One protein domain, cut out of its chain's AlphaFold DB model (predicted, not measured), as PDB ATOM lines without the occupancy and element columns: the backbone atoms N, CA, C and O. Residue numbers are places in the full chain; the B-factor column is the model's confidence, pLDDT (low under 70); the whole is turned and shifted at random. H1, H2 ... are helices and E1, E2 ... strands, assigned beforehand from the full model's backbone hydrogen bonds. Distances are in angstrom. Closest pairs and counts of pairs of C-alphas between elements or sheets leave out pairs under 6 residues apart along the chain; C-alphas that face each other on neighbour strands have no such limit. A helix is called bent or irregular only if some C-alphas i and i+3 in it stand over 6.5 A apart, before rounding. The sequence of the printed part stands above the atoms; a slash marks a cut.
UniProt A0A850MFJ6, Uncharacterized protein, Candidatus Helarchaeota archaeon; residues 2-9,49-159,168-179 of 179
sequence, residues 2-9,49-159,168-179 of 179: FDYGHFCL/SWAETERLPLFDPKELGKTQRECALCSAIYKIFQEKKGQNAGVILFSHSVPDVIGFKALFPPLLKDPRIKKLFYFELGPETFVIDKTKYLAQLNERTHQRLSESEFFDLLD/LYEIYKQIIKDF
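What this domain is: This is residues 2 to 9, 49 to 159 and 168 to 179 of the 179 residues of an uncharacterized protein of Candidatus Helarchaeota archaeon (UniProt A0A850MFJ6). A twisted sheet of five strands makes the slab of this domain, with helix H1 lying along one face and helix H5 standing up from the other face over the E4 edge. H2 packs beside H5, H4 packs beside the first part of H1 with short H3 just before it in the chain, and the last residues run out as a tail beyond E5. The printed part has 131 residues, with five named helices and five named strands in the order E1 H1 E2 H2 E3 H3 H4 E4 H5 E5; the sheet, E2 E1 E3 E5 E4, is mixed, and the class is mixed, helices and strands. The whole is compact, with a radius of gyration of the C-alphas of 15.4 A, yet elongated, spanning 52 by 33 by 28 A.

How they stand to each other: E1, residues 7 to 9, is an inner strand, and its centre lies nearest to the mean of the C-alphas, at 1.8 A. E2, residues 90 to 95, is its antiparallel neighbour at one edge, with N 7 and O 95 at 2.8 A. E3, residues 117 to 124, is its other antiparallel neighbour, with N 8 and O 123 at 2.9 A. The pairing of E3 is staggered: residues 122 to 124 pair with E1, and residues 119 to 122 with E5, residues 168 to 172. E3 and E5 are antiparallel, with N 171 and O 120 at 2.8 A. E4, residues 145 to 150, is the other edge strand and parallel to E5, with N 149 and O 170 at 2.8 A. H1, residues 72 to 85, is on the sheet at a height of 9.2 A, over E2 and E1, and runs along the strands, at 18 degrees to E1 on the local plane. The closest C-alphas of H1 and E2 are those of Phe 81 and Ile 92, 7.2 A apart. With residues 73 to 77 alone H1 touches H4, residues 134 to 142, at a shallow tilt of 11 degrees, the same way; the closest C-alphas, of Leu 73 and Leu 138, are 7.1 A apart. H3, residues 127 to 130, is close to H4 but not clearly touching, and neither is on the sheet. H5, residues 151 to 159, is on the opposite face from H1, in three layers, helices on both faces of a sheet. It lies over E4 at a height of 8.9 A and stands up from the sheet, rising 55 degrees. H5 touches H2, residues 101 to 113, at a shallow tilt of 15 degrees, opposite ways; the closest C-alphas, of Val 101 and Leu 158, are 6.9 A apart. H2 only grazes the sheet, with residues 108 to 112. E2, H2 and E3 form a split strand-helix-strand unit, two strands running the same way with E1 between them, and its crossover is right-handed. Every O i to N i+4 pair is within hydrogen-bond range in H1 and H5, against 6 of 9 in H2 and 4 of 5 in H4; H3 is too short for such a pair.

Where its parts are: E1 begins at C-alpha 7, (171.277, 201.925, 88.091). H1 is 19.8 A long from C-alpha 72, (158.670, 206.825, 87.574). E2 measures 17.0 A, H2 18.1 A, E3 20.4 A and E4 16.7 A. H2 is irregular, but only just: C-alphas 106 and 109 are 6.7 A apart. H4 measures 13.3 A, H5 12.3 A and E5 13.0 A, ending at C-alpha 172, (187.015, 211.733, 91.239).

The domain as a whole: The C-alphas farthest apart, of Asp 133 and Phe 179, are 53.7 A apart. Residues 10 to 48 and 160 to 167 are not printed, with gaps of 19.5 A and 18.4 A between the C-alphas across the cuts. The links printed whole are tight. Residues 49 to 71 hold no named element. The mean pLDDT of the printed part is 75.8, and 43 residues are under 70, among them 49 to 57, 60 to 70, 126 to 136 and 175 to 179.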
ATOM      1  N   PHE A   2     158.508 192.639  86.142       37.47
ATOM      2  CA  PHE A   2     159.392 192.607  87.303       37.47
ATOM      3  C   PHE A   2     160.141 193.942  87.340       37.47
ATOM      4  O   PHE A   2     160.738 194.335  86.341       37.47
ATOM      5  N   ASP A   3     159.999 194.690  88.434       46.72
ATOM      6  CA  ASP A   3     160.805 195.885  88.659       46.72
ATOM      7  C   ASP A   3     162.242 195.369  88.848       46.72
ATOM      8  O   ASP A   3     162.562 194.742  89.853       46.72
ATOM      9  N   TYR A   4     163.072 195.504  87.817       58.69
ATOM     10  CA  TYR A   4     164.493 195.173  87.875       58.69
ATOM     11  C   TYR A   4     165.275 196.337  88.533       58.69
ATOM     12  O   TYR A   4     164.760 197.453  88.678       58.69
ATOM     13  N   GLY A   5     166.500 196.086  89.010       65.75
ATOM     14  CA  GLY A   5     167.312 197.072  89.752       65.75
ATOM     15  C   GLY A   5     167.539 198.363  88.970       65.75
ATOM     16  O   GLY A   5     167.758 198.316  87.773       65.75
ATOM     17  N   HIS A   6     167.497 199.533  89.610       79.06
ATOM     18  CA  HIS A   6     167.738 200.793  88.895       79.06
ATOM     19  C   HIS A   6     169.145 201.299  89.169       79.06
ATOM     20  O   HIS A   6     169.519 201.550  90.312       79.06
ATOM     21  N   PHE A   7     169.892 201.498  88.095       83.31
ATOM     22  CA  PHE A   7     171.277 201.925  88.091       83.31
ATOM     23  C   PHE A   7     171.417 203.199  87.253       83.31
ATOM     24  O   PHE A   7     170.872 203.290  86.150       83.31
ATOM     25  N   CYS A   8     172.150 204.191  87.757       87.56
ATOM     26  CA  CYS A   8     172.388 205.444  87.047       87.56
ATOM     27  C   CYS A   8     173.846 205.896  87.161       87.56
ATOM     28  O   CYS A   8     174.421 205.934  88.253       87.56
ATOM     29  N   LEU A   9     174.413 206.308  86.025       90.75
ATOM     30  CA  LEU A   9     175.708 206.975  85.934       90.75
ATOM     31  C   LEU A   9     175.557 208.387  85.392       90.75
ATOM     32  O   LEU A   9     174.848 208.612  84.414       90.75
ATOM     33  N   SER A  49     175.576 187.258  87.735       58.75
ATOM     34  CA  SER A  49     174.231 187.635  88.179       58.75
ATOM     35  C   SER A  49     173.519 188.568  87.194       58.75
ATOM     36  O   SER A  49     172.417 189.044  87.481       58.75
ATOM     37  N   TRP A  50     174.129 188.872  86.044       60.66
ATOM     38  CA  TRP A  50     173.458 189.625  84.993       60.66
ATOM     39  C   TRP A  50     172.350 188.758  84.398       60.66
ATOM     40  O   TRP A  50     172.628 187.711  83.816       60.66
ATOM     41  N   ALA A  51     171.095 189.183  84.554       52.84
ATOM     42  CA  ALA A  51     169.939 188.467  84.032       52.84
ATOM     43  C   ALA A  51     169.985 188.431  82.491       52.84
ATOM     44  O   ALA A  51     169.457 189.302  81.802       52.84
ATOM     45  N   GLU A  52     170.626 187.399  81.937       42.91
ATOM     46  CA  GLU A  52     170.667 187.106  80.500       42.91
ATOM     47  C   GLU A  52     169.274 186.880  79.895       42.91
ATOM     48  O   GLU A  52     169.118 186.945  78.674       42.91
ATOM     49  N   THR A  53     168.256 186.640  80.730       40.69
ATOM     50  CA  THR A  53     166.911 186.225  80.317       40.69
ATOM     51  C   THR A  53     166.197 187.214  79.398       40.69
ATOM     52  O   THR A  53     165.332 186.780  78.645       40.69
ATOM     53  N   GLU A  54     166.562 188.503  79.385       48.75
ATOM     54  CA  GLU A  54     165.892 189.492  78.521       48.75
ATOM     55  C   GLU A  54     166.794 190.177  77.476       48.75
ATOM     56  O   GLU A  54     166.275 190.895  76.623       48.75
ATOM     57  N   ARG A  55     168.124 189.954  77.479       54.69
ATOM     58  CA  ARG A  55     169.094 190.621  76.564       54.69
ATOM     59  C   ARG A  55     168.843 192.130  76.376       54.69
ATOM     60  O   ARG A  55     169.113 192.683  75.304       54.69
ATOM     61  N   LEU A  56     168.313 192.801  77.396       57.84
ATOM     62  CA  LEU A  56     168.059 194.233  77.323       57.84
ATOM     63  C   LEU A  56     169.397 194.978  77.203       57.84
ATOM     64  O   LEU A  56     170.416 194.516  77.728       57.84
ATOM     65  N   PRO A  57     169.438 196.119  76.492       64.81
ATOM     66  CA  PRO A  57     170.637 196.939  76.455       64.81
ATOM     67  C   PRO A  57     171.075 197.294  77.880       64.81
ATOM     68  O   PRO A  57     170.247 197.710  78.684       64.81
ATOM     69  N   LEU A  58     172.383 197.205  78.166       72.06
ATOM     70  CA  LEU A  58     172.953 197.661  79.444       72.06
ATOM     71  C   LEU A  58     172.489 199.080  79.771       72.06
ATOM     72  O   LEU A  58     172.254 199.366  80.934       72.06
ATOM     73  N   PHE A  59     172.339 199.950  78.763       73.88
ATOM     74  CA  PHE A  59     171.792 201.286  78.959       73.88
ATOM     75  C   PHE A  59     170.483 201.513  78.196       73.88
ATOM     76  O   PHE A  59     170.506 201.770  76.987       73.88
ATOM     77  N   ASP A  60     169.359 201.446  78.912       64.81
ATOM     78  CA  ASP A  60     168.008 201.739  78.424       64.81
ATOM     79  C   ASP A  60     167.128 202.282  79.576       64.81
ATOM     80  O   ASP A  60     166.997 201.603  80.600       64.81
ATOM     81  N   PRO A  61     166.518 203.481  79.464       56.06
ATOM     82  CA  PRO A  61     166.510 204.387  78.316       56.06
ATOM     83  C   PRO A  61     167.781 205.230  78.175       56.06
ATOM     84  O   PRO A  61     168.303 205.788  79.140       56.06
ATOM     85  N   LYS A  62     168.241 205.397  76.928       55.94
ATOM     86  CA  LYS A  62     169.345 206.318  76.579       55.94
ATOM     87  C   LYS A  62     168.998 207.779  76.878       55.94
ATOM     88  O   LYS A  62     169.887 208.573  77.162       55.94
ATOM     89  N   GLU A  63     167.708 208.113  76.810       61.44
ATOM     90  CA  GLU A  63     167.132 209.404  77.180       61.44
ATOM     91  C   GLU A  63     165.701 209.192  77.696       61.44
ATOM     92  O   GLU A  63     164.872 208.590  77.010       61.44
ATOM     93  N   LEU A  64     165.395 209.700  78.891       59.94
ATOM     94  CA  LEU A  64     164.030 209.676  79.423       59.94
ATOM     95  C   LEU A  64     163.107 210.568  78.585       59.94
ATOM     96  O   LEU A  64     163.509 211.650  78.161       59.94
ATOM     97  N   GLY A  65     161.891 210.086  78.321       52.44
ATOM     98  CA  GLY A  65     160.913 210.740  77.442       52.44
ATOM     99  C   GLY A  65     160.999 210.369  75.960       52.44
ATOM    100  O   GLY A  65     160.143 210.780  75.183       52.44
ATOM    101  N   LYS A  66     161.995 209.569  75.546       55.94
ATOM    102  CA  LYS A  66     162.111 209.064  74.160       55.94
ATOM    103  C   LYS A  66     161.725 207.592  73.992       55.94
ATOM    104  O   LYS A  66     161.660 207.105  72.866       55.94
ATOM    105  N   THR A  67     161.463 206.880  75.086       53.19
ATOM    106  CA  THR A  67     161.074 205.461  75.093       53.19
ATOM    107  C   THR A  67     159.643 205.298  75.607       53.19
ATOM    108  O   THR A  67     159.247 205.965  76.555       53.19
ATOM    109  N   GLN A  68     158.870 204.380  75.015       46.03
ATOM    110  CA  GLN A  68     157.419 204.210  75.240       46.03
ATOM    111  C   GLN A  68     156.994 203.771  76.661       46.03
ATOM    112  O   GLN A  68     155.800 203.638  76.923       46.03
ATOM    113  N   ARG A  69     157.927 203.536  77.590       55.34
ATOM    114  CA  ARG A  69     157.630 203.212  78.994       55.34
ATOM    115  C   ARG A  69     158.521 204.034  79.919       55.34
ATOM    116  O   ARG A  69     159.687 203.707  80.116       55.34
ATOM    117  N   GLU A  70     157.978 205.112  80.470       65.25
ATOM    118  CA  GLU A  70     158.660 205.915  81.485       65.25
ATOM    119  C   GLU A  70     158.511 205.252  82.859       65.25
ATOM    120  O   GLU A  70     157.421 205.194  83.426       65.25
ATOM    121  N   CYS A  71     159.612 204.746  83.415       74.25
ATOM    122  CA  CYS A  71     159.630 204.313  84.805       74.25
ATOM    123  C   CYS A  71     159.706 205.540  85.731       74.25
ATOM    124  O   CYS A  71     160.659 206.316  85.659       74.25
ATOM    125  N   ALA A  72     158.733 205.698  86.637       76.62
ATOM    126  CA  ALA A  72     158.670 206.825  87.574       76.62
ATOM    127  C   ALA A  72     159.931 206.965  88.451       76.62
ATOM    128  O   ALA A  72     160.382 208.083  88.705       76.62
ATOM    129  N   LEU A  73     160.532 205.843  88.868       79.00
ATOM    130  CA  LEU A  73     161.782 205.836  89.632       79.00
ATOM    131  C   LEU A  73     162.964 206.304  88.771       79.00
ATOM    132  O   LEU A  73     163.711 207.180  89.203       79.00
ATOM    133  N   CYS A  74     163.093 205.812  87.534       77.94
ATOM    134  CA  CYS A  74     164.102 206.308  86.590       77.94
ATOM    135  C   CYS A  74     163.955 207.812  86.343       77.94
ATOM    136  O   CYS A  74     164.944 208.541  86.390       77.94
ATOM    137  N   SER A  75     162.724 208.297  86.161       80.62
ATOM    138  CA  SER A  75     162.439 209.725  85.991       80.62
ATOM    139  C   SER A  75     162.864 210.557  87.205       80.62
ATOM    140  O   SER A  75     163.421 211.644  87.039       80.62
ATOM    141  N   ALA A  76     162.650 210.064  88.427       81.81
ATOM    142  CA  ALA A  76     163.078 210.751  89.646       81.81
ATOM    143  C   ALA A  76     164.606 210.770  89.805       81.81
ATOM    144  O   ALA A  76     165.193 211.831  90.030       81.81
ATOM    145  N   ILE A  77     165.266 209.624  89.604       83.94
ATOM    146  CA  ILE A  77     166.734 209.520  89.633       83.94
ATOM    147  C   ILE A  77     167.350 210.425  88.559       83.94
ATOM    148  O   ILE A  77     168.361 211.086  88.787       83.94
ATOM    149  N   TYR A  78     166.730 210.536  87.392       84.50
ATOM    150  CA  TYR A  78     167.214 211.430  86.351       84.50
ATOM    151  C   TYR A  78     167.132 212.894  86.684       84.50
ATOM    152  O   TYR A  78     168.081 213.608  86.382       84.50
ATOM    153  N   LYS A  79     166.048 213.347  87.312       85.44
ATOM    154  CA  LYS A  79     165.954 214.738  87.767       85.44
ATOM    155  C   LYS A  79     167.114 215.067  88.701       85.44
ATOM    156  O   LYS A  79     167.839 216.025  88.449       85.44
ATOM    157  N   ILE A  80     167.394 214.179  89.654       86.62
ATOM    158  CA  ILE A  80     168.561 214.274  90.537       86.62
ATOM    159  C   ILE A  80     169.872 214.399  89.738       86.62
ATOM    160  O   ILE A  80     170.707 215.260  90.026       86.62
ATOM    161  N   PHE A  81     170.089 213.533  88.750       89.56
ATOM    162  CA  PHE A  81     171.333 213.520  87.977       89.56
ATOM    163  C   PHE A  81     171.430 214.721  87.020       89.56
ATOM    164  O   PHE A  81     172.520 215.254  86.818       89.56
ATOM    165  N   GLN A  82     170.312 215.208  86.482       88.75
ATOM    166  CA  GLN A  82     170.245 216.433  85.683       88.75
ATOM    167  C   GLN A  82     170.576 217.669  86.519       88.75
ATOM    168  O   GLN A  82     171.394 218.482  86.088       88.75
ATOM    169  N   GLU A  83     170.034 217.774  87.732       89.44
ATOM    170  CA  GLU A  83     170.386 218.828  88.690       89.44
ATOM    171  C   GLU A  83     171.883 218.800  89.020       89.44
ATOM    172  O   GLU A  83     172.549 219.835  88.985       89.44
ATOM    173  N   LYS A  84     172.454 217.611  89.270       89.88
ATOM    174  CA  LYS A  84     173.898 217.459  89.525       89.88
ATOM    175  C   LYS A  84     174.758 217.789  88.310       89.88
ATOM    176  O   LYS A  84     175.828 218.377  88.470       89.88
ATOM    177  N   LYS A  85     174.320 217.426  87.104       90.62
ATOM    178  CA  LYS A  85     175.013 217.785  85.862       90.62
ATOM    179  C   LYS A  85     175.007 219.300  85.671       90.62
ATOM    180  O   LYS A  85     176.041 219.879  85.327       90.62
ATOM    181  N   GLY A  86     173.857 219.937  85.886       88.69
ATOM    182  CA  GLY A  86     173.633 221.341  85.568       88.69
ATOM    183  C   GLY A  86     174.025 221.640  84.117       88.69
ATOM    184  O   GLY A  86     173.739 220.866  83.194       88.69
ATOM    185  N   GLN A  87     174.758 222.735  83.926       87.31
ATOM    186  CA  GLN A  87     175.262 223.165  82.618       87.31
ATOM    187  C   GLN A  87     176.562 222.463  82.189       87.31
ATOM    188  O   GLN A  87     177.020 222.656  81.064       87.31
ATOM    189  N   ASN A  88     177.162 221.634  83.050       86.50
ATOM    190  CA  ASN A  88     178.418 220.970  82.721       86.50
ATOM    191  C   ASN A  88     178.244 219.975  81.563       86.50
ATOM    192  O   ASN A  88     177.208 219.311  81.414       86.50
ATOM    193  N   ALA A  89     179.300 219.829  80.763       86.88
ATOM    194  CA  ALA A  89     179.367 218.798  79.743       86.88
ATOM    195  C   ALA A  89     179.472 217.410  80.400       86.88
ATOM    196  O   ALA A  89     180.373 217.140  81.191       86.88
ATOM    197  N   GLY A  90     178.543 216.525  80.051       87.81
ATOM    198  CA  GLY A  90     178.505 215.155  80.543       87.81
ATOM    199  C   GLY A  90     177.414 214.335  79.867       87.81
ATOM    200  O   GLY A  90     176.659 214.859  79.039       87.81
ATOM    201  N   VAL A  91     177.358 213.054  80.212       88.75
ATOM    202  CA  VAL A  91     176.368 212.082  79.730       88.75
ATOM    203  C   VAL A  91     175.770 211.365  80.934       88.75
ATOM    204  O   VAL A  91     176.502 211.011  81.854       88.75
ATOM    205  N   ILE A  92     174.453 211.172  80.924       87.94
ATOM    206  CA  ILE A  92     173.745 210.364  81.919       87.94
ATOM    207  C   ILE A  92     173.369 209.040  81.253       87.94
ATOM    208  O   ILE A  92     172.866 209.058  80.131       87.94
ATOM    209  N   LEU A  93     173.633 207.918  81.918       85.56
ATOM    210  CA  LEU A  93     173.314 206.568  81.446       85.56
ATOM    211  C   LEU A  93     172.456 205.855  82.497       85.56
ATOM    212  O   LEU A  93     172.811 205.870  83.674       85.56
ATOM    213  N   PHE A  94     171.366 205.213  82.069       81.94
ATOM    214  CA  PHE A  94     170.471 204.430  82.930       81.94
ATOM    215  C   PHE A  94     170.511 202.964  82.588       81.94
ATOM    216  O   PHE A  94     170.525 202.636  81.411       81.94
ATOM    217  N   SER A  95     170.411 202.110  83.597       77.62
ATOM    218  CA  SER A  95     170.103 200.700  83.423       77.62
ATOM    219  C   SER A  95     168.992 200.277  84.371       77.62
ATOM    220  O   SER A  95     168.970 200.698  85.527       77.62
ATOM    221  N   HIS A  96     168.107 199.407  83.890       75.19
ATOM    222  CA  HIS A  96     167.240 198.599  84.751       75.19
ATOM    223  C   HIS A  96     167.919 197.293  85.176       75.19
ATOM    224  O   HIS A  96     167.290 196.408  85.737       75.19
ATOM    225  N   SER A  97     169.200 197.125  84.886       70.81
ATOM    226  CA  SER A  97     169.951 195.951  85.275       70.81
ATOM    227  C   SER A  97     171.125 196.422  86.117       70.81
ATOM    228  O   SER A  97     171.956 197.215  85.678       70.81
ATOM    229  N   VAL A  98     171.146 195.979  87.372       68.69
ATOM    230  CA  VAL A  98     172.224 196.295  88.307       68.69
ATOM    231  C   VAL A  98     173.329 195.265  88.086       68.69
ATOM    232  O   VAL A  98     173.073 194.072  88.260       68.69
ATOM    233  N   PRO A  99     174.528 195.687  87.649       70.75
ATOM    234  CA  PRO A  99     175.662 194.785  87.549       70.75
ATOM    235  C   PRO A  99     176.042 194.229  88.929       70.75
ATOM    236  O   PRO A  99     175.977 194.944  89.924       70.75
ATOM    237  N   ASP A 100     176.481 192.973  88.987       73.06
ATOM    238  CA  ASP A 100     177.180 192.443  90.163       73.06
ATOM    239  C   ASP A 100     178.590 193.042  90.292       73.06
ATOM    240  O   ASP A 100     179.028 193.876  89.496       73.06
ATOM    241  N   VAL A 101     179.343 192.578  91.293       77.25
ATOM    242  CA  VAL A 101     180.735 192.991  91.505       77.25
ATOM    243  C   VAL A 101     181.602 192.775  90.255       77.25
ATOM    244  O   VAL A 101     182.447 193.616  89.944       77.25
ATOM    245  N   ILE A 102     181.374 191.700  89.489       77.75
ATOM    246  CA  ILE A 102     182.099 191.434  88.240       77.75
ATOM    247  C   ILE A 102     181.701 192.448  87.173       77.75
ATOM    248  O   ILE A 102     182.564 193.010  86.499       77.75
ATOM    249  N   GLY A 103     180.412 192.736  87.060       79.81
ATOM    250  CA  GLY A 103     179.878 193.757  86.185       79.81
ATOM    251  C   GLY A 103     180.411 195.152  86.515       79.81
ATOM    252  O   GLY A 103     180.783 195.892  85.608       79.81
ATOM    253  N   PHE A 104     180.567 195.511  87.789       82.25
ATOM    254  CA  PHE A 104     181.233 196.760  88.170       82.25
ATOM    255  C   PHE A 104     182.713 196.774  87.809       82.25
ATOM    256  O   PHE A 104     183.194 197.768  87.258       82.25
ATOM    257  N   LYS A 105     183.425 195.666  88.031       80.81
ATOM    258  CA  LYS A 105     184.819 195.504  87.591       80.81
ATOM    259  C   LYS A 105     184.966 195.509  86.061       80.81
ATOM    260  O   LYS A 105     186.036 195.841  85.560       80.81
ATOM    261  N   ALA A 106     183.920 195.179  85.311       81.50
ATOM    262  CA  ALA A 106     183.867 195.322  83.857       81.50
ATOM    263  C   ALA A 106     183.543 196.766  83.425       81.50
ATOM    264  O   ALA A 106     184.103 197.276  82.454       81.50
ATOM    265  N   LEU A 107     182.662 197.446  84.163       86.50
ATOM    266  CA  LEU A 107     182.113 198.750  83.799       86.50
ATOM    267  C   LEU A 107     183.026 199.928  84.156       86.50
ATOM    268  O   LEU A 107     183.278 200.800  83.323       86.50
ATOM    269  N   PHE A 108     183.492 199.994  85.402       88.69
ATOM    270  CA  PHE A 108     184.140 201.192  85.934       88.69
ATOM    271  C   PHE A 108     185.596 201.376  85.500       88.69
ATOM    272  O   PHE A 108     185.938 202.502  85.137       88.69
ATOM    273  N   PRO A 109     186.465 200.345  85.465       87.62
ATOM    274  CA  PRO A 109     187.854 200.529  85.053       87.62
ATOM    275  C   PRO A 109     188.057 201.208  83.690       87.62
ATOM    276  O   PRO A 109     188.853 202.145  83.638       87.62
ATOM    277  N   PRO A 110     187.377 200.828  82.587       86.88
ATOM    278  CA  PRO A 110     187.570 201.519  81.310       86.88
ATOM    279  C   PRO A 110     187.096 202.981  81.354       86.88
ATOM    280  O   PRO A 110     187.733 203.841  80.749       86.88
ATOM    281  N   LEU A 111     186.026 203.284  82.099       89.56
ATOM    282  CA  LEU A 111     185.527 204.651  82.276       89.56
ATOM    283  C   LEU A 111     186.493 205.511  83.098       89.56
ATOM    284  O   LEU A 111     186.832 206.628  82.708       89.56
ATOM    285  N   LEU A 112     186.952 204.989  84.235       89.25
ATOM    286  CA  LEU A 112     187.865 205.692  85.131       89.25
ATOM    287  C   LEU A 112     189.253 205.856  84.510       89.25
ATOM    288  O   LEU A 112     189.888 206.876  84.734       89.25
ATOM    289  N   LYS A 113     189.683 204.971  83.608       86.69
ATOM    290  CA  LYS A 113     190.948 205.136  82.873       86.69
ATOM    291  C   LYS A 113     190.869 206.104  81.687       86.69
ATOM    292  O   LYS A 113     191.907 206.586  81.246       86.69
ATOM    293  N   ASP A 114     189.682 206.465  81.188       87.62
ATOM    294  CA  ASP A 114     189.561 207.368  80.031       87.62
ATOM    295  C   ASP A 114     189.992 208.810  80.385       87.62
ATOM    296  O   ASP A 114     189.323 209.470  81.188       87.62
ATOM    297  N   PRO A 115     191.066 209.362  79.786       87.88
ATOM    298  CA  PRO A 115     191.589 210.687  80.138       87.88
ATOM    299  C   PRO A 115     190.620 211.840  79.830       87.88
ATOM    300  O   PRO A 115     190.796 212.953  80.318       87.88
ATOM    301  N   ARG A 116     189.579 211.596  79.027       89.50
ATOM    302  CA  ARG A 116     188.560 212.593  78.674       89.50
ATOM    303  C   ARG A 116     187.432 212.653  79.697       89.50
ATOM    304  O   ARG A 116     186.599 213.554  79.592       89.50
ATOM    305  N   ILE A 117     187.369 211.715  80.640       90.31
ATOM    306  CA  ILE A 117     186.423 211.708  81.760       90.31
ATOM    307  C   ILE A 117     187.095 212.382  82.958       90.31
ATOM    308  O   ILE A 117     188.218 212.039  83.314       90.31
ATOM    309  N   LYS A 118     186.403 213.342  83.579       90.69
ATOM    310  CA  LYS A 118     186.882 214.082  84.760       90.69
ATOM    311  C   LYS A 118     186.504 213.392  86.069       90.69
ATOM    312  O   LYS A 118     187.301 213.315  86.999       90.69
ATOM    313  N   LYS A 119     185.244 212.971  86.159       93.62
ATOM    314  CA  LYS A 119     184.645 212.330  87.332       93.62
ATOM    315  C   LYS A 119     183.365 211.599  86.944       93.62
ATOM    316  O   LYS A 119     182.786 211.875  85.887       93.62
ATOM    317  N   LEU A 120     182.914 210.719  87.824       95.06
ATOM    318  CA  LEU A 120     181.690 209.939  87.686       95.06
ATOM    319  C   LEU A 120     180.801 210.160  88.908       95.06
ATOM    320  O   LEU A 120     181.296 210.286  90.021       95.06
ATOM    321  N   PHE A 121     179.492 210.163  88.710       94.00
ATOM    322  CA  PHE A 121     178.542 209.859  89.769       94.00
ATOM    323  C   PHE A 121     177.910 208.509  89.488       94.00
ATOM    324  O   PHE A 121     177.606 208.207  88.333       94.00
ATOM    325  N   TYR A 122     177.689 207.742  90.544       91.88
ATOM    326  CA  TYR A 122     177.073 206.426  90.505       91.88
ATOM    327  C   TYR A 122     176.032 206.307  91.617       91.88
ATOM    328  O   TYR A 122     176.261 206.748  92.745       91.88
ATOM    329  N   PHE A 123     174.882 205.733  91.276       89.69
ATOM    330  CA  PHE A 123     173.814 205.421  92.211       89.69
ATOM    331  C   PHE A 123     173.088 204.154  91.768       89.69
ATOM    332  O   PHE A 123     172.789 203.995  90.581       89.69
ATOM    333  N   GLU A 124     172.756 203.299  92.730       85.56
ATOM    334  CA  GLU A 124     171.918 202.125  92.517       85.56
ATOM    335  C   GLU A 124     170.833 201.987  93.583       85.56
ATOM    336  O   GLU A 124     171.025 202.363  94.746       85.56
ATOM    337  N   LEU A 125     169.710 201.405  93.174       79.69
ATOM    338  CA  LEU A 125     168.642 200.977  94.065       79.69
ATOM    339  C   LEU A 125     168.883 199.553  94.557       79.69
ATOM    340  O   LEU A 125     169.099 198.647  93.752       79.69
ATOM    341  N   GLY A 126     168.791 199.359  95.873       69.88
ATOM    342  CA  GLY A 126     168.846 198.028  96.477       69.88
ATOM    343  C   GLY A 126     167.573 197.204  96.243       69.88
ATOM    344  O   GLY A 126     166.508 197.774  96.008       69.88
ATOM    345  N   PRO A 127     167.622 195.863  96.331       61.41
ATOM    346  CA  PRO A 127     166.476 194.995  96.061       61.41
ATOM    347  C   PRO A 127     165.341 195.146  97.085       61.41
ATOM    348  O   PRO A 127     164.181 194.882  96.793       61.41
ATOM    349  N   GLU A 128     165.641 195.648  98.278       57.78
ATOM    350  CA  GLU A 128     164.636 196.019  99.282       57.78
ATOM    351  C   GLU A 128     163.699 197.156  98.835       57.78
ATOM    352  O   GLU A 128     162.605 197.311  99.376       57.78
ATOM    353  N   THR A 129     164.068 197.910  97.794       54.62
ATOM    354  CA  THR A 129     163.225 198.978  97.232       54.62
ATOM    355  C   THR A 129     162.003 198.455  96.478       54.62
ATOM    356  O   THR A 129     161.032 199.191  96.322       54.62
ATOM    357  N   PHE A 130     161.996 197.177  96.084       55.75
ATOM    358  CA  PHE A 130     160.856 196.542  95.409       55.75
ATOM    359  C   PHE A 130     159.693 196.204  96.344       55.75
ATOM    360  O   PHE A 130     158.572 196.000  95.882       55.75
ATOM    361  N   VAL A 131     159.949 196.135  97.653       52.19
ATOM    362  CA  VAL A 131     158.949 195.764  98.671       52.19
ATOM    363  C   VAL A 131     158.263 197.005  99.264       52.19
ATOM    364  O   VAL A 131     157.209 196.905  99.888       52.19
ATOM    365  N   ILE A 132     158.838 198.193  99.060       56.84
ATOM    366  CA  ILE A 132     158.390 199.453  99.662       56.84
ATOM    367  C   ILE A 132     157.483 200.215  98.684       56.84
ATOM    368  O   ILE A 132     157.724 200.246  97.480       56.84
ATOM    369  N   ASP A 133     156.448 200.876  99.211       66.62
ATOM    370  CA  ASP A 133     155.627 201.843  98.472       66.62
ATOM    371  C   ASP A 133     156.517 202.844  97.711       66.62
ATOM    372  O   ASP A 133     157.293 203.599  98.314       66.62
ATOM    373  N   LYS A 134     156.382 202.867  96.376       68.19
ATOM    374  CA  LYS A 134     157.135 203.743  95.464       68.19
ATOM    375  C   LYS A 134     157.115 205.204  95.924       68.19
ATOM    376  O   LYS A 134     158.119 205.895  95.784       68.19
ATOM    377  N   THR A 135     156.022 205.669  96.525       68.00
ATOM    378  CA  THR A 135     155.860 207.045  97.024       68.00
ATOM    379  C   THR A 135     156.810 207.356  98.179       68.00
ATOM    380  O   THR A 135     157.474 208.394  98.186       68.00
ATOM    381  N   LYS A 136     156.926 206.434  99.140       69.50
ATOM    382  CA  LYS A 136     157.835 206.570 100.286       69.50
ATOM    383  C   LYS A 136     159.289 206.556  99.827       69.50
ATOM    384  O   LYS A 136     160.104 207.332 100.319       69.50
ATOM    385  N   TYR A 137     159.598 205.713  98.848       71.44
ATOM    386  CA  TYR A 137     160.942 205.619  98.304       71.44
ATOM    387  C   TYR A 137     161.348 206.874  97.509       71.44
ATOM    388  O   TYR A 137     162.455 207.387  97.665       71.44
ATOM    389  N   LEU A 138     160.428 207.438  96.719       70.44
ATOM    390  CA  LEU A 138     160.644 208.710  96.022       70.44
ATOM    391  C   LEU A 138     160.983 209.861  96.983       70.44
ATOM    392  O   LEU A 138     161.806 210.710  96.639       70.44
ATOM    393  N   ALA A 139     160.397 209.885  98.184       69.81
ATOM    394  CA  ALA A 139     160.755 210.860  99.214       69.81
ATOM    395  C   ALA A 139     162.185 210.633  99.746       69.81
ATOM    396  O   ALA A 139     162.976 211.574  99.811       69.81
ATOM    397  N   GLN A 140     162.549 209.378 100.029       70.81
ATOM    398  CA  GLN A 140     163.875 208.996 100.535       70.81
ATOM    399  C   GLN A 140     165.004 209.201  99.517       70.81
ATOM    400  O   GLN A 140     166.141 209.465  99.908       70.81
ATOM    401  N   LEU A 141     164.714 209.152  98.211       73.88
ATOM    402  CA  LEU A 141     165.701 209.467  97.174       73.88
ATOM    403  C   LEU A 141     166.331 210.848  97.381       73.88
ATOM    404  O   LEU A 141     167.515 211.020  97.092       73.88
ATOM    405  N   ASN A 142     165.584 211.826  97.894       67.62
ATOM    406  CA  ASN A 142     166.109 213.164  98.168       67.62
ATOM    407  C   ASN A 142     167.015 213.214  99.406       67.62
ATOM    408  O   ASN A 142     167.900 214.066  99.466       67.62
ATOM    409  N   GLU A 143     166.850 212.273 100.334       71.88
ATOM    410  CA  GLU A 143     167.619 212.144 101.581       71.88
ATOM    411  C   GLU A 143     168.858 211.245 101.431       71.88
ATOM    412  O   GLU A 143     169.594 211.023 102.394       71.88
ATOM    413  N   ARG A 144     169.112 210.725 100.221       79.06
ATOM    414  CA  ARG A 144     170.244 209.835  99.930       79.06
ATOM    415  C   ARG A 144     171.566 210.410 100.442       79.06
ATOM    416  O   ARG A 144     171.904 211.577 100.212       79.06
ATOM    417  N   THR A 145     172.365 209.554 101.069       83.62
ATOM    418  CA  THR A 145     173.708 209.945 101.494       83.62
ATOM    419  C   THR A 145     174.623 210.080 100.281       83.62
ATOM    420  O   THR A 145     174.522 209.337  99.301       83.62
ATOM    421  N   HIS A 146     175.505 211.072 100.335       90.69
ATOM    422  CA  HIS A 146     176.466 211.363  99.282       90.69
ATOM    423  C   HIS A 146     177.877 211.144  99.821       90.69
ATOM    424  O   HIS A 146     178.264 211.768 100.808       90.69
ATOM    425  N   GLN A 147     178.644 210.277  99.166       93.12
ATOM    426  CA  GLN A 147     180.043 210.031  99.489       93.12
ATOM    427  C   GLN A 147     180.927 210.395  98.305       93.12
ATOM    428  O   GLN A 147     180.720 209.931  97.186       93.12
ATOM    429  N   ARG A 148     181.934 211.221  98.578       94.69
ATOM    430  CA  ARG A 148     182.998 211.530  97.630       94.69
ATOM    431  C   ARG A 148     184.146 210.559  97.832       94.69
ATOM    432  O   ARG A 148     184.518 210.311  98.973       94.69
ATOM    433  N   LEU A 149     184.675 210.047  96.732       94.50
ATOM    434  CA  LEU A 149     185.766 209.085  96.694       94.50
ATOM    435  C   LEU A 149     186.750 209.474  95.595       94.50
ATOM    436  O   LEU A 149     186.359 209.956  94.531       94.50
ATOM    437  N   SER A 150     188.026 209.229  95.832       92.88
ATOM    438  CA  SER A 150     189.025 209.092  94.781       92.88
ATOM    439  C   SER A 150     188.836 207.777  94.018       92.88
ATOM    440  O   SER A 150     188.153 206.855  94.466       92.88
ATOM    441  N   GLU A 151     189.462 207.686  92.850       91.12
ATOM    442  CA  GLU A 151     189.517 206.462  92.048       91.12
ATOM    443  C   GLU A 151     190.075 205.265  92.833       91.12
ATOM    444  O   GLU A 151     189.496 204.183  92.768       91.12
ATOM    445  N   SER A 152     191.142 205.457  93.617       90.44
ATOM    446  CA  SER A 152     191.720 204.387  94.440       90.44
ATOM    447  C   SER A 152     190.755 203.929  95.529       90.44
ATOM    448  O   SER A 152     190.498 202.737  95.641       90.44
ATOM    449  N   GLU A 153     190.138 204.864  96.262       93.06
ATOM    450  CA  GLU A 153     189.163 204.512  97.305       93.06
ATOM    451  C   GLU A 153     187.939 203.801  96.715       93.06
ATOM    452  O   GLU A 153     187.362 202.917  97.344       93.06
ATOM    453  N   PHE A 154     187.533 204.170  95.498       91.69
ATOM    454  CA  PHE A 154     186.452 203.486  94.801       91.69
ATOM    455  C   PHE A 154     186.825 202.045  94.429       91.69
ATOM    456  O   PHE A 154     186.022 201.140  94.658       91.69
ATOM    457  N   PHE A 155     188.026 201.812  93.888       89.56
ATOM    458  CA  PHE A 155     188.478 200.450  93.589       89.56
ATOM    459  C   PHE A 155     188.672 199.614  94.854       89.56
ATOM    460  O   PHE A 155     188.273 198.453  94.863       89.56
ATOM    461  N   ASP A 156     189.140 200.214  95.947       91.25
ATOM    462  CA  ASP A 156     189.223 199.532  97.237       91.25
ATOM    463  C   ASP A 156     187.836 199.094  97.734       91.25
ATOM    464  O   ASP A 156     187.679 197.975  98.229       91.25
ATOM    465  N   LEU A 157     186.799 199.929  97.593       90.19
ATOM    466  CA  LEU A 157     185.427 199.520  97.926       90.19
ATOM    467  C   LEU A 157     184.934 198.370  97.040       90.19
ATOM    468  O   LEU A 157     184.257 197.470  97.546       90.19
ATOM    469  N   LEU A 158     185.281 198.395  95.752       86.31
ATOM    470  CA  LEU A 158     184.894 197.374  94.781       86.31
ATOM    471  C   LEU A 158     185.550 196.026  95.049       86.31
ATOM    472  O   LEU A 158     184.855 195.013  95.109       86.31
ATOM    473  N   ASP A 159     186.860 196.009  95.258       86.25
ATOM    474  CA  ASP A 159     187.610 194.774  95.474       86.25
ATOM    475  C   ASP A 159     187.292 194.132  96.829       86.25
ATOM    476  O   ASP A 159     187.337 192.910  96.957       86.25
ATOM    477  N   LEU A 168     174.708 207.670  96.925       90.88
ATOM    478  CA  LEU A 168     175.285 208.377  95.789       90.88
ATOM    479  C   LEU A 168     176.798 208.456  95.976       90.88
ATOM    480  O   LEU A 168     177.274 209.099  96.914       90.88
ATOM    481  N   TYR A 169     177.546 207.860  95.059       93.44
ATOM    482  CA  TYR A 169     178.999 207.967  95.020       93.44
ATOM    483  C   TYR A 169     179.413 208.999  93.981       93.44
ATOM    484  O   TYR A 169     178.947 208.966  92.844       93.44
ATOM    485  N   GLU A 170     180.304 209.903  94.363       94.81
ATOM    486  CA  GLU A 170     180.992 210.818  93.459       94.81
ATOM    487  C   GLU A 170     182.468 210.430  93.403       94.81
ATOM    488  O   GLU A 170     183.201 210.603  94.373       94.81
ATOM    489  N   ILE A 171     182.884 209.890  92.262       95.06
ATOM    490  CA  ILE A 171     184.200 209.295  92.045       95.06
ATOM    491  C   ILE A 171     185.042 210.272  91.233       95.06
ATOM    492  O   ILE A 171     184.756 210.545  90.061       95.06
ATOM    493  N   TYR A 172     186.081 210.807  91.855       92.06
ATOM    494  CA  TYR A 172     187.015 211.733  91.239       92.06
ATOM    495  C   TYR A 172     188.271 211.004  90.795       92.06
ATOM    496  O   TYR A 172     188.866 210.236  91.549       92.06
ATOM    497  N   LYS A 173     188.723 211.313  89.584       87.88
ATOM    498  CA  LYS A 173     190.023 210.858  89.112       87.88
ATOM    499  C   LYS A 173     191.117 211.754  89.670       87.88
ATOM    500  O   LYS A 173     190.968 212.980  89.674       87.88
ATOM    501  N   GLN A 174     192.226 211.159  90.099       70.69
ATOM    502  CA  GLN A 174     193.433 211.940  90.341       70.69
ATOM    503  C   GLN A 174     193.916 212.480  88.994       70.69
ATOM    504  O   GLN A 174     194.224 211.728  88.074       70.69
ATOM    505  N   ILE A 175     193.931 213.804  88.853       61.03
ATOM    506  CA  ILE A 175     194.547 214.440  87.693       61.03
ATOM    507  C   ILE A 175     196.046 214.407  87.961       61.03
ATOM    508  O   ILE A 175     196.533 215.187  88.782       61.03
ATOM    509  N   ILE A 176     196.768 213.507  87.292       54.44
ATOM    510  CA  ILE A 176     198.223 213.608  87.213       54.44
ATOM    511  C   ILE A 176     198.495 214.916  86.466       54.44
ATOM    512  O   ILE A 176     198.160 215.060  85.291       54.44
ATOM    513  N   LYS A 177     198.980 215.924  87.194       41.69
ATOM    514  CA  LYS A 177     199.533 217.124  86.578       41.69
ATOM    515  C   LYS A 177     200.942 216.748  86.158       41.69
ATOM    516  O   LYS A 177     201.834 216.747  87.000       41.69
ATOM    517  N   ASP A 178     201.113 216.390  84.894       40.94
ATOM    518  CA  ASP A 178     202.444 216.380  84.304       40.94
ATOM    519  C   ASP A 178     202.937 217.839  84.333       40.94
ATOM    520  O   ASP A 178     202.319 218.719  83.726       40.94
ATOM    521  N   PHE A 179     203.951 218.096  85.165       38.12
ATOM    522  CA  PHE A 179     204.688 219.359  85.240       38.12
ATOM    523  C   PHE A 179     205.854 219.330  84.256       38.12
ATOM    524  O   PHE A 179     206.531 218.278  84.192       38.12
TER     525      PHE A 179